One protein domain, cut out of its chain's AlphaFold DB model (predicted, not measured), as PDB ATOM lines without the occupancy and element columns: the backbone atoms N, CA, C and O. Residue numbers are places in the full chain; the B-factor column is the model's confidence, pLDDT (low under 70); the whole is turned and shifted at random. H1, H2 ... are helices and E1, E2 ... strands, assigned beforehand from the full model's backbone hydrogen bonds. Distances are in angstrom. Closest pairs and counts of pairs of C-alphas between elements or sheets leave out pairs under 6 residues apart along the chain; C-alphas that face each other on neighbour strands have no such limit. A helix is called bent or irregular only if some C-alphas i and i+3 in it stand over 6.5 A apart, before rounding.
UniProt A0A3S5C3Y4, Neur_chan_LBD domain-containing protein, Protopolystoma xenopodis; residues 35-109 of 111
ATOM      1  N   GLU A  35      27.465  37.853  73.080       69.56
ATOM      2  CA  GLU A  35      28.335  38.410  72.041       69.56
ATOM      3  C   GLU A  35      29.134  37.344  71.277       69.56
ATOM      4  O   GLU A  35      29.265  37.412  70.057       69.56
ATOM      5  N   GLU A  36      29.651  36.327  71.967       70.00
ATOM      6  CA  GLU A  36      30.395  35.239  71.329       70.00
ATOM      7  C   GLU A  36      29.457  34.322  70.539       70.00
ATOM      8  O   GLU A  36      29.798  33.906  69.431       70.00
ATOM      9  N   ARG A  37      28.232  34.087  71.033       70.88
ATOM     10  CA  ARG A  37      27.203  33.336  70.289       70.88
ATOM     11  C   ARG A  37      26.841  34.014  68.966       70.88
ATOM     12  O   ARG A  37      26.678  33.317  67.967       70.88
ATOM     13  N   GLY A  38      26.765  35.347  68.947       80.06
ATOM     14  CA  GLY A  38      26.536  36.131  67.728       80.06
ATOM     15  C   GLY A  38      27.626  35.905  66.679       80.06
ATOM     16  O   GLY A  38      27.319  35.588  65.533       80.06
ATOM     17  N   LYS A  39      28.899  35.930  67.093       84.25
ATOM     18  CA  LYS A  39      30.044  35.673  66.199       84.25
ATOM     19  C   LYS A  39      30.015  34.263  65.598       84.25
ATOM     20  O   LYS A  39      30.298  34.088  64.413       84.25
ATOM     21  N   TYR A  40      29.659  33.249  66.392       86.44
ATOM     22  CA  TYR A  40      29.510  31.880  65.884       86.44
ATOM     23  C   TYR A  40      28.334  31.753  64.909       86.44
ATOM     24  O   TYR A  40      28.473  31.092  63.879       86.44
ATOM     25  N   ALA A  41      27.209  32.412  65.190       91.75
ATOM     26  CA  ALA A  41      26.052  32.426  64.300       91.75
ATOM     27  C   ALA A  41      26.366  33.112  62.958       91.75
ATOM     28  O   ALA A  41      26.048  32.557  61.906       91.75
ATOM     29  N   GLU A  42      27.053  34.257  62.973       92.94
ATOM     30  CA  GLU A  42      27.511  34.946  61.757       92.94
ATOM     31  C   GLU A  42      28.454  34.066  60.936       92.94
ATOM     32  O   GLU A  42      28.273  33.914  59.728       92.94
ATOM     33  N   LYS A  43      29.424  33.414  61.590       93.25
ATOM     34  CA  LYS A  43      30.357  32.501  60.918       93.25
ATOM     35  C   LYS A  43      29.631  31.339  60.236       93.25
ATOM     36  O   LYS A  43      29.971  30.989  59.105       93.25
ATOM     37  N   LEU A  44      28.648  30.738  60.908       94.12
ATOM     38  CA  LEU A  44      27.841  29.656  60.338       94.12
ATOM     39  C   LEU A  44      26.993  30.145  59.162       94.12
ATOM     40  O   LEU A  44      26.943  29.473  58.133       94.12
ATOM     41  N   LEU A  45      26.387  31.327  59.283       95.00
ATOM     42  CA  LEU A  45      25.589  31.925  58.217       95.00
ATOM     43  C   LEU A  45      26.437  32.226  56.977       95.00
ATOM     44  O   LEU A  45      26.040  31.866  55.874       95.00
ATOM     45  N   ILE A  46      27.616  32.827  57.150       95.69
ATOM     46  CA  ILE A  46      28.543  33.109  56.045       95.69
ATOM     47  C   ILE A  46      28.969  31.803  55.368       95.69
ATOM     48  O   ILE A  46      28.927  31.712  54.143       95.69
ATOM     49  N   LYS A  47      29.326  30.775  56.155       95.88
ATOM     50  CA  LYS A  47      29.684  29.455  55.613       95.88
ATOM     51  C   LYS A  47      28.540  28.872  54.782       95.88
ATOM     52  O   LYS A  47      28.794  28.346  53.707       95.88
ATOM     53  N   HIS A  48      27.305  28.979  55.265       95.94
ATOM     54  CA  HIS A  48      26.132  28.465  54.566       95.94
ATOM     55  C   HIS A  48      25.811  29.258  53.288       95.94
ATOM     56  O   HIS A  48      25.562  28.657  52.251       95.94
ATOM     57  N   LEU A  49      25.867  30.594  53.330       93.88
ATOM     58  CA  LEU A  49      25.586  31.451  52.170       93.88
ATOM     59  C   LEU A  49      26.613  31.288  51.044       93.88
ATOM     60  O   LEU A  49      26.252  31.410  49.876       93.88
ATOM     61  N   LEU A  50      27.880  31.045  51.387       95.19
ATOM     62  CA  LEU A  50      28.978  30.988  50.421       95.19
ATOM     63  C   LEU A  50      29.354  29.569  49.974       95.19
ATOM     64  O   LEU A  50      30.194  29.446  49.089       95.19
ATOM     65  N   HIS A  51      28.764  28.516  50.553       95.25
ATOM     66  CA  HIS A  51      29.137  27.123  50.263       95.25
ATOM     67  C   HIS A  51      29.055  26.785  48.765       95.25
ATOM     68  O   HIS A  51      30.012  26.260  48.206       95.25
ATOM     69  N   ASP A  52      27.943  27.158  48.122       93.81
ATOM     70  CA  ASP A  52      27.657  26.878  46.705       93.81
ATOM     71  C   ASP A  52      27.582  28.160  45.854       93.81
ATOM     72  O   ASP A  52      27.020  28.172  44.756       93.81
ATOM     73  N   TYR A  53      28.105  29.276  46.369       93.31
ATOM     74  CA  TYR A  53      28.035  30.561  45.678       93.31
ATOM     75  C   TYR A  53      29.097  30.650  44.575       93.31
ATOM     76  O   TYR A  53      30.292  30.722  44.854       93.31
ATOM     77  N   ASP A  54      28.660  30.711  43.314       93.88
ATOM     78  CA  ASP A  54      29.539  31.019  42.182       93.88
ATOM     79  C   ASP A  54      29.602  32.544  41.949       93.88
ATOM     80  O   ASP A  54      28.603  33.143  41.540       93.88
ATOM     81  N   PRO A  55      30.767  33.196  42.142       89.88
ATOM     82  CA  PRO A  55      30.914  34.639  41.955       89.88
ATOM     83  C   PRO A  55      30.808  35.088  40.492       89.88
ATOM     84  O   PRO A  55      30.633  36.279  40.227       89.88
ATOM     85  N   ARG A  56      30.957  34.174  39.527       91.00
ATOM     86  CA  ARG A  56      30.828  34.481  38.093       91.00
ATOM     87  C   ARG A  56      29.405  34.274  37.590       91.00
ATOM     88  O   ARG A  56      29.049  34.816  36.540       91.00
ATOM     89  N   ALA A  57      28.592  33.513  38.319       88.44
ATOM     90  CA  ALA A  57      27.200  33.307  37.975       88.44
ATOM     91  C   ALA A  57      26.397  34.589  38.221       88.44
ATOM     92  O   ALA A  57      26.457  35.218  39.277       88.44
ATOM     93  N   ARG A  58      25.600  34.987  37.227       86.06
ATOM     94  CA  ARG A  58      24.711  36.142  37.359       86.06
ATOM     95  C   ARG A  58      23.525  35.768  38.270       86.06
ATOM     96  O   ARG A  58      22.786  34.854  37.901       86.06
ATOM     97  N   PRO A  59      23.279  36.479  39.389       86.44
ATOM     98  CA  PRO A  59      22.257  36.096  40.362       86.44
ATOM     99  C   PRO A  59      20.857  36.402  39.827       86.44
ATOM    100  O   PRO A  59      20.404  37.546  39.809       86.44
ATOM    101  N   VAL A  60      20.171  35.370  39.352       85.56
ATOM    102  CA  VAL A  60      18.864  35.470  38.705       85.56
ATOM    103  C   VAL A  60      17.972  34.349  39.213       85.56
ATOM    104  O   VAL A  60      18.422  33.217  39.350       85.56
ATOM    105  N   VAL A  61      16.692  34.652  39.435       83.81
ATOM    106  CA  VAL A  61      15.695  33.663  39.859       83.81
ATOM    107  C   VAL A  61      14.617  33.536  38.788       83.81
ATOM    108  O   VAL A  61      13.983  34.523  38.403       83.81
ATOM    109  N   ASP A  62      14.362  32.314  38.321       78.12
ATOM    110  CA  ASP A  62      13.465  32.072  37.190       78.12
ATOM    111  C   ASP A  62      11.993  32.458  37.427       78.12
ATOM    112  O   ASP A  62      11.259  32.771  36.488       78.12
ATOM    113  N   ALA A  63      11.520  32.510  38.662       75.50
ATOM    114  CA  ALA A  63      10.147  32.942  38.930       75.50
ATOM    115  C   ALA A  63      10.023  34.447  39.227       75.50
ATOM    116  O   ALA A  63       8.933  34.992  39.104       75.50
ATOM    117  N   MET A  64      11.120  35.124  39.594       78.00
ATOM    118  CA  MET A  64      11.068  36.481  40.166       78.00
ATOM    119  C   MET A  64      11.738  37.546  39.298       78.00
ATOM    120  O   MET A  64      11.305  38.695  39.294       78.00
ATOM    121  N   SER A  65      12.786  37.199  38.548       81.94
ATOM    122  CA  SER A  65      13.524  38.190  37.765       81.94
ATOM    123  C   SER A  65      12.790  38.545  36.460       81.94
ATOM    124  O   SER A  65      12.354  37.629  35.743       81.94
ATOM    125  N   PRO A  66      12.691  39.842  36.102       83.25
ATOM    126  CA  PRO A  66      11.999  40.289  34.896       83.25
ATOM    127  C   PRO A  66      12.631  39.690  33.634       83.25
ATOM    128  O   PRO A  66      13.856  39.593  33.512       83.25
ATOM    129  N   LYS A  67      11.782  39.257  32.695       85.88
ATOM    130  CA  LYS A  67      12.198  38.719  31.393       85.88
ATOM    131  C   LYS A  67      12.168  39.830  30.353       85.88
ATOM    132  O   LYS A  67      11.150  40.498  30.202       85.88
ATOM    133  N   ILE A  68      13.249  39.960  29.594       85.38
ATOM    134  CA  ILE A  68      13.325  40.823  28.418       85.38
ATOM    135  C   ILE A  68      13.662  39.988  27.189       85.38
ATOM    136  O   ILE A  68      14.335  38.957  27.275       85.38
ATOM    137  N   PHE A  69      13.170  40.425  26.036       87.19
ATOM    138  CA  PHE A  69      13.419  39.764  24.763       87.19
ATOM    139  C   PHE A  69      14.499  40.528  24.002       87.19
ATOM    140  O   PHE A  69      14.284  41.670  23.598       87.19
ATOM    141  N   ILE A  70      15.666  39.908  23.819       85.75
ATOM    142  CA  ILE A  70      16.781  40.490  23.063       85.75
ATOM    143  C   ILE A  70      17.105  39.568  21.894       85.75
ATOM    144  O   ILE A  70      17.458  38.409  22.097       85.75
ATOM    145  N   SER A  71      17.015  40.097  20.670       76.81
ATOM    146  CA  SER A  71      17.534  39.476  19.440       76.81
ATOM    147  C   SER A  71      17.219  37.974  19.284       76.81
ATOM    148  O   SER A  71      18.061  37.209  18.822       76.81
ATOM    149  N   LYS A  72      15.986  37.563  19.639       86.38
ATOM    150  CA  LYS A  72      15.428  36.187  19.586       86.38
ATOM    151  C   LYS A  72      15.569  35.317  20.845       86.38
ATOM    152  O   LYS A  72      15.018  34.221  20.853       86.38
ATOM    153  N   ASN A  73      16.207  35.796  21.913       85.19
ATOM    154  CA  ASN A  73      16.325  35.062  23.177       85.19
ATOM    155  C   ASN A  73      15.581  35.761  24.323       85.19
ATOM    156  O   ASN A  73      15.625  36.987  24.461       85.19
ATOM    157  N   PHE A  74      14.943  34.965  25.184       80.56
ATOM    158  CA  PHE A  74      14.429  35.437  26.468       80.56
ATOM    159  C   PHE A  74      15.563  35.434  27.486       80.56
ATOM    160  O   PHE A  74      16.063  34.376  27.867       80.56
ATOM    161  N   VAL A  75      15.962  36.620  27.936       85.00
ATOM    162  CA  VAL A  75      16.986  36.780  28.968       85.00
ATOM    163  C   VAL A  75      16.392  37.448  30.197       85.00
ATOM    164  O   VAL A  75      15.366  38.123  30.143       85.00
ATOM    165  N   ARG A  76      17.039  37.237  31.336       86.44
ATOM    166  CA  ARG A  76      16.629  37.813  32.613       86.44
ATOM    167  C   ARG A  76      17.405  39.088  32.878       86.44
ATOM    168  O   ARG A  76      18.628  39.099  32.727       86.44
ATOM    169  N   GLN A  77      16.689  40.135  33.262       85.00
ATOM    170  CA  GLN A  77      17.256  41.441  33.561       85.00
ATOM    171  C   GLN A  77      17.517  41.586  35.062       85.00
ATOM    172  O   GLN A  77      16.720  41.153  35.893       85.00
ATOM    173  N   ILE A  78      18.636  42.234  35.385       84.69
ATOM    174  CA  ILE A  78      18.944  42.755  36.716       84.69
ATOM    175  C   ILE A  78      19.040  44.268  36.578       84.69
ATOM    176  O   ILE A  78      19.686  44.767  35.655       84.69
ATOM    177  N   THR A  79      18.397  44.987  37.489       85.19
ATOM    178  CA  THR A  79      18.504  46.442  37.570       85.19
ATOM    179  C   THR A  79      19.592  46.788  38.573       85.19
ATOM    180  O   THR A  79      19.497  46.414  39.740       85.19
ATOM    181  N   VAL A  80      20.631  47.487  38.116       85.00
ATOM    182  CA  VAL A  80      21.721  47.966  38.972       85.00
ATOM    183  C   VAL A  80      21.509  49.452  39.216       85.00
ATOM    184  O   VAL A  80      21.622  50.251  38.287       85.00
ATOM    185  N   SER A  81      21.211  49.825  40.459       89.06
ATOM    186  CA  SER A  81      21.166  51.233  40.853       89.06
ATOM    187  C   SER A  81      22.569  51.687  41.236       89.06
ATOM    188  O   SER A  81      23.169  51.179  42.187       89.06
ATOM    189  N   PHE A  82      23.091  52.637  40.466       89.94
ATOM    190  CA  PHE A  82      24.448  53.146  40.601       89.94
ATOM    191  C   PHE A  82      24.440  54.557  41.188       89.94
ATOM    192  O   PHE A  82      23.743  55.440  40.690       89.94
ATOM    193  N   GLY A  83      25.244  54.762  42.228       91.25
ATOM    194  CA  GLY A  83      25.552  56.069  42.790       91.25
ATOM    195  C   GLY A  83      27.058  56.295  42.857       91.25
ATOM    196  O   GLY A  83      27.845  55.351  42.948       91.25
ATOM    197  N   MET A  84      27.464  57.560  42.837       93.44
ATOM    198  CA  MET A  84      28.859  57.956  42.982       93.44
ATOM    199  C   MET A  84      28.949  59.157  43.914       93.44
ATOM    200  O   MET A  84      28.178  60.107  43.783       93.44
ATOM    201  N   SER A  85      29.900  59.102  44.837       94.06
ATOM    202  CA  SER A  85      30.237  60.199  45.734       94.06
ATOM    203  C   SER A  85      31.668  60.644  45.463       94.06
ATOM    204  O   SER A  85      32.586  59.820  45.466       94.06
ATOM    205  N   LEU A  86      31.866  61.935  45.205       95.94
ATOM    206  CA  LEU A  86      33.200  62.508  45.066       95.94
ATOM    207  C   LEU A  86      33.788  62.712  46.460       95.94
ATOM    208  O   LEU A  86      33.213  63.432  47.272       95.94
ATOM    209  N   ILE A  87      34.939  62.098  46.719       95.94
ATOM    210  CA  ILE A  87      35.673  62.320  47.964       95.94
ATOM    211  C   ILE A  87      36.550  63.558  47.790       95.94
ATOM    212  O   ILE A  87      36.476  64.493  48.582       95.94
ATOM    213  N   GLN A  88      37.382  63.561  46.747       95.94
ATOM    214  CA  GLN A  88      38.367  64.613  46.524       95.94
ATOM    215  C   GLN A  88      38.844  64.639  45.065       95.94
ATOM    216  O   GLN A  88      38.928  63.600  44.409       95.94
ATOM    217  N   ILE A  89      39.214  65.825  44.577       96.44
ATOM    218  CA  ILE A  89      40.008  65.997  43.353       96.44
ATOM    219  C   ILE A  89      41.489  65.969  43.738       96.44
ATOM    220  O   ILE A  89      41.913  66.734  44.604       96.44
ATOM    221  N   LEU A  90      42.248  65.056  43.136       96.88
ATOM    222  CA  LEU A  90      43.664  64.859  43.439       96.88
ATOM    223  C   LEU A  90      44.544  65.737  42.557       96.88
ATOM    224  O   LEU A  90      45.459  66.375  43.067       96.88
ATOM    225  N   ASP A  91      44.255  65.765  41.257       97.12
ATOM    226  CA  ASP A  91      45.043  66.507  40.279       97.12
ATOM    227  C   ASP A  91      44.198  66.874  39.055       97.12
ATOM    228  O   ASP A  91      43.306  66.115  38.655       97.12
ATOM    229  N   LEU A  92      44.490  68.030  38.468       97.00
ATOM    230  CA  LEU A  92      43.893  68.519  37.231       97.00
ATOM    231  C   LEU A  92      45.036  68.964  36.320       97.00
ATOM    232  O   LEU A  92      45.720  69.937  36.616       97.00
ATOM    233  N   ASN A  93      45.222  68.249  35.215       96.25
ATOM    234  CA  ASN A  93      46.186  68.604  34.185       96.25
ATOM    235  C   ASN A  93      45.433  69.094  32.946       96.25
ATOM    236  O   ASN A  93      44.929  68.298  32.147       96.25
ATOM    237  N   GLU A  94      45.349  70.412  32.779       96.44
ATOM    238  CA  GLU A  94      44.610  71.036  31.680       96.44
ATOM    239  C   GLU A  94      45.281  70.825  30.320       96.44
ATOM    240  O   GLU A  94      44.585  70.734  29.307       96.44
ATOM    241  N   ASN A  95      46.611  70.708  30.286       97.12
ATOM    242  CA  ASN A  95      47.358  70.515  29.040       97.12
ATOM    243  C   ASN A  95      47.073  69.141  28.419       97.12
ATOM    244  O   ASN A  95      46.981  69.024  27.199       97.12
ATOM    245  N   GLU A  96      46.905  68.115  29.256       96.81
ATOM    246  CA  GLU A  96      46.577  66.747  28.828       96.81
ATOM    247  C   GLU A  96      45.072  66.443  28.891       96.81
ATOM    248  O   GLU A  96      44.641  65.383  28.443       96.81
ATOM    249  N   GLN A  97      44.264  67.370  29.420       96.75
ATOM    250  CA  GLN A  97      42.831  67.191  29.692       96.75
ATOM    251  C   GLN A  97      42.539  65.977  30.589       96.75
ATOM    252  O   GLN A  97      41.559  65.253  30.390       96.75
ATOM    253  N   VAL A  98      43.382  65.765  31.602       97.94
ATOM    254  CA  VAL A  98      43.255  64.656  32.555       97.94
ATOM    255  C   VAL A  98      42.831  65.189  33.918       97.94
ATOM    256  O   VAL A  98      43.465  66.078  34.483       97.94
ATOM    257  N   LEU A  99      41.761  64.609  34.463       97.12
ATOM    258  CA  LEU A  99      41.276  64.866  35.814       97.12
ATOM    259  C   LEU A  99      41.409  63.585  36.641       97.12
ATOM    260  O   LEU A  99      40.763  62.577  36.347       97.12
ATOM    261  N   THR A 100      42.200  63.651  37.707       97.56
ATOM    262  CA  THR A 100      42.387  62.545  38.649       97.56
ATOM    263  C   THR A 100      41.569  62.815  39.907       97.56
ATOM    264  O   THR A 100      41.810  63.786  40.625       97.56
ATOM    265  N   THR A 101      40.598  61.952  40.205       97.38
ATOM    266  CA  THR A 101      39.737  62.077  41.390       97.38
ATOM    267  C   THR A 101      39.710  60.802  42.217       97.38
ATOM    268  O   THR A 101      39.930  59.699  41.723       97.38
ATOM    269  N   ASN A 102      39.412  60.969  43.501       97.31
ATOM    270  CA  ASN A 102      39.048  59.886  44.392       97.31
ATOM    271  C   ASN A 102      37.522  59.860  44.532       97.31
ATOM    272  O   ASN A 102      36.910  60.842  44.968       97.31
ATOM    273  N   VAL A 103      36.912  58.740  44.155       96.25
ATOM    274  CA  VAL A 103      35.461  58.554  44.168       96.25
ATOM    275  C   VAL A 103      35.091  57.295  44.937       96.25
ATOM    276  O   VAL A 103      35.770  56.272  44.864       96.25
ATOM    277  N   GLN A 104      33.969  57.359  45.647       94.38
ATOM    278  CA  GLN A 104      33.325  56.199  46.240       94.38
ATOM    279  C   GLN A 104      32.128  55.799  45.383       94.38
ATOM    280  O   GLN A 104      31.185  56.573  45.206       94.38
ATOM    281  N   THR A 105      32.148  54.572  44.874       91.75
ATOM    282  CA  THR A 105      30.988  53.977  44.210       91.75
ATOM    283  C   THR A 105      30.027  53.410  45.248       91.75
ATOM    284  O   THR A 105      30.436  52.707  46.173       91.75
ATOM    285  N   LEU A 106      28.742  53.701  45.080       86.62
ATOM    286  CA  LEU A 106      27.664  53.202  45.921       86.62
ATOM    287  C   LEU A 106      26.764  52.307  45.072       86.62
ATOM    288  O   LEU A 106      26.177  52.751  44.084       86.62
ATOM    289  N   TYR A 107      26.632  51.046  45.473       81.31
ATOM    290  CA  TYR A 107      25.614  50.153  44.934       81.31
ATOM    291  C   TYR A 107      24.384  50.262  45.826       81.31
ATOM    292  O   TYR A 107      24.424  49.876  46.995       81.31
ATOM    293  N   VAL A 108      23.306  50.839  45.299       66.81
ATOM    294  CA  VAL A 108      22.082  51.065  46.075       66.81
ATOM    295  C   VAL A 108      21.137  49.898  45.819       66.81
ATOM    296  O   VAL A 108      20.866  49.561  44.668       66.81
ATOM    297  N   SER A 109      20.608  49.265  46.867       56.94
ATOM    298  CA  SER A 109      19.527  48.299  46.670       56.94
ATOM    299  C   SER A 109      18.289  49.056  46.192       56.94
ATOM    300  O   SER A 109      17.797  49.939  46.899       56.94
TER     301      SER A 109
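What this domain is: This is residues 35 to 109 of the 111 residues of the protein "Neur_chan_LBD domain-containing protein" of Protopolystoma xenopodis (UniProt A0A3S5C3Y4). This is an open, spread-out model of three separate parts with no shared core: a single helix that sticks out at one end, H1, then a small hairpin of two short strands, E1 and E2, and then a long hairpin of two bent strands, E3 and E4, that reaches out as an arm. Residues 51 to 66, a long stretch with no named element, join the helix to the small hairpin, and the tip of the arm, residues 93 to 98, stands free, as do residues 35 to 57 with H1 among them. The printed part has 75 residues, with one named helix and four named strands in the order H1, E1, E2, E3, E4. The strands make two separate antiparallel sheets of two strands each, E1 - E2 and E3 - E4, and the class is mixed, helices and strands. The whole is extended, with a radius of gyration of the C-alphas of 20.7 A, and flat, with spans of 53 by 53 by 19 A.

How they stand to each other: The printed part begins with H1, residues 35 to 50, which stands free; in its backbone every O i to N i+4 pair is within hydrogen-bond range. After a long link of 16 residues comes E1, residues 67 to 70. A tight link of 2 residues leads to E2, residues 73 to 76, and E1 and E2 form a hairpin. They are antiparallel, with 140 degrees between their N-to-C directions. The C-alphas of Lys 67 and Arg 76 face each other at 4.7 A. N 68 and O 75 are within hydrogen-bond range at 2.9 A, as are N 70 and O 73 at 3.0 A. H1 and E2 are apart. A tight link of 4 residues runs from E2 to E3, residues 81 to 93, yet E2 and E3 are apart. A further tight link of 4 residues leads to E4, residues 98 to 108. E3 and E4 form the second hairpin, antiparallel, with 162 degrees between their N-to-C directions. E3 bends by 77 degrees at residue 90, and E4 bends by 59 degrees at residue 102. The C-alphas of Ile 89 and Thr 101 face each other at 4.4 A. N 83 and O 106 are within hydrogen-bond range at 2.9 A, and N 98 and O 93 at 3.0 A. H1 is apart from both E3 and E4, and E1 is apart from both as well. E2 and E4 are apart too.

Where its parts are: H1, residues 35 to 50, begins at C-alpha 35, at (28.335, 38.410, 72.041), and ends at C-alpha 50, at (28.978, 30.988, 50.421), 22.9 A away. E1, residues 67 to 70, is 9.7 A from first to last C-alpha, and E2, residues 73 to 76, is 9.8 A. E3, residues 81 to 93, is the longest strand by residues and measures 31.2 A. E4, residues 98 to 108, measures 28.6 A and ends at C-alpha 108, at (22.082, 51.065, 46.075).

The domain as a whole: The two C-alphas farthest apart are those of Arg 37 and Asn 95, at 59.1 A. The first and last printed C-alphas, Glu 35 and Ser 109, are 28.6 A apart. Without the stretches that stand free, 46 residues remain, spanning 47 by 24 by 13 A. The printed part has no cut. The link from H1 to E1 is long, and the other three links are tight. The mean pLDDT of the printed part is 88.7; residue 35 and residues 108 to 109 are under 70.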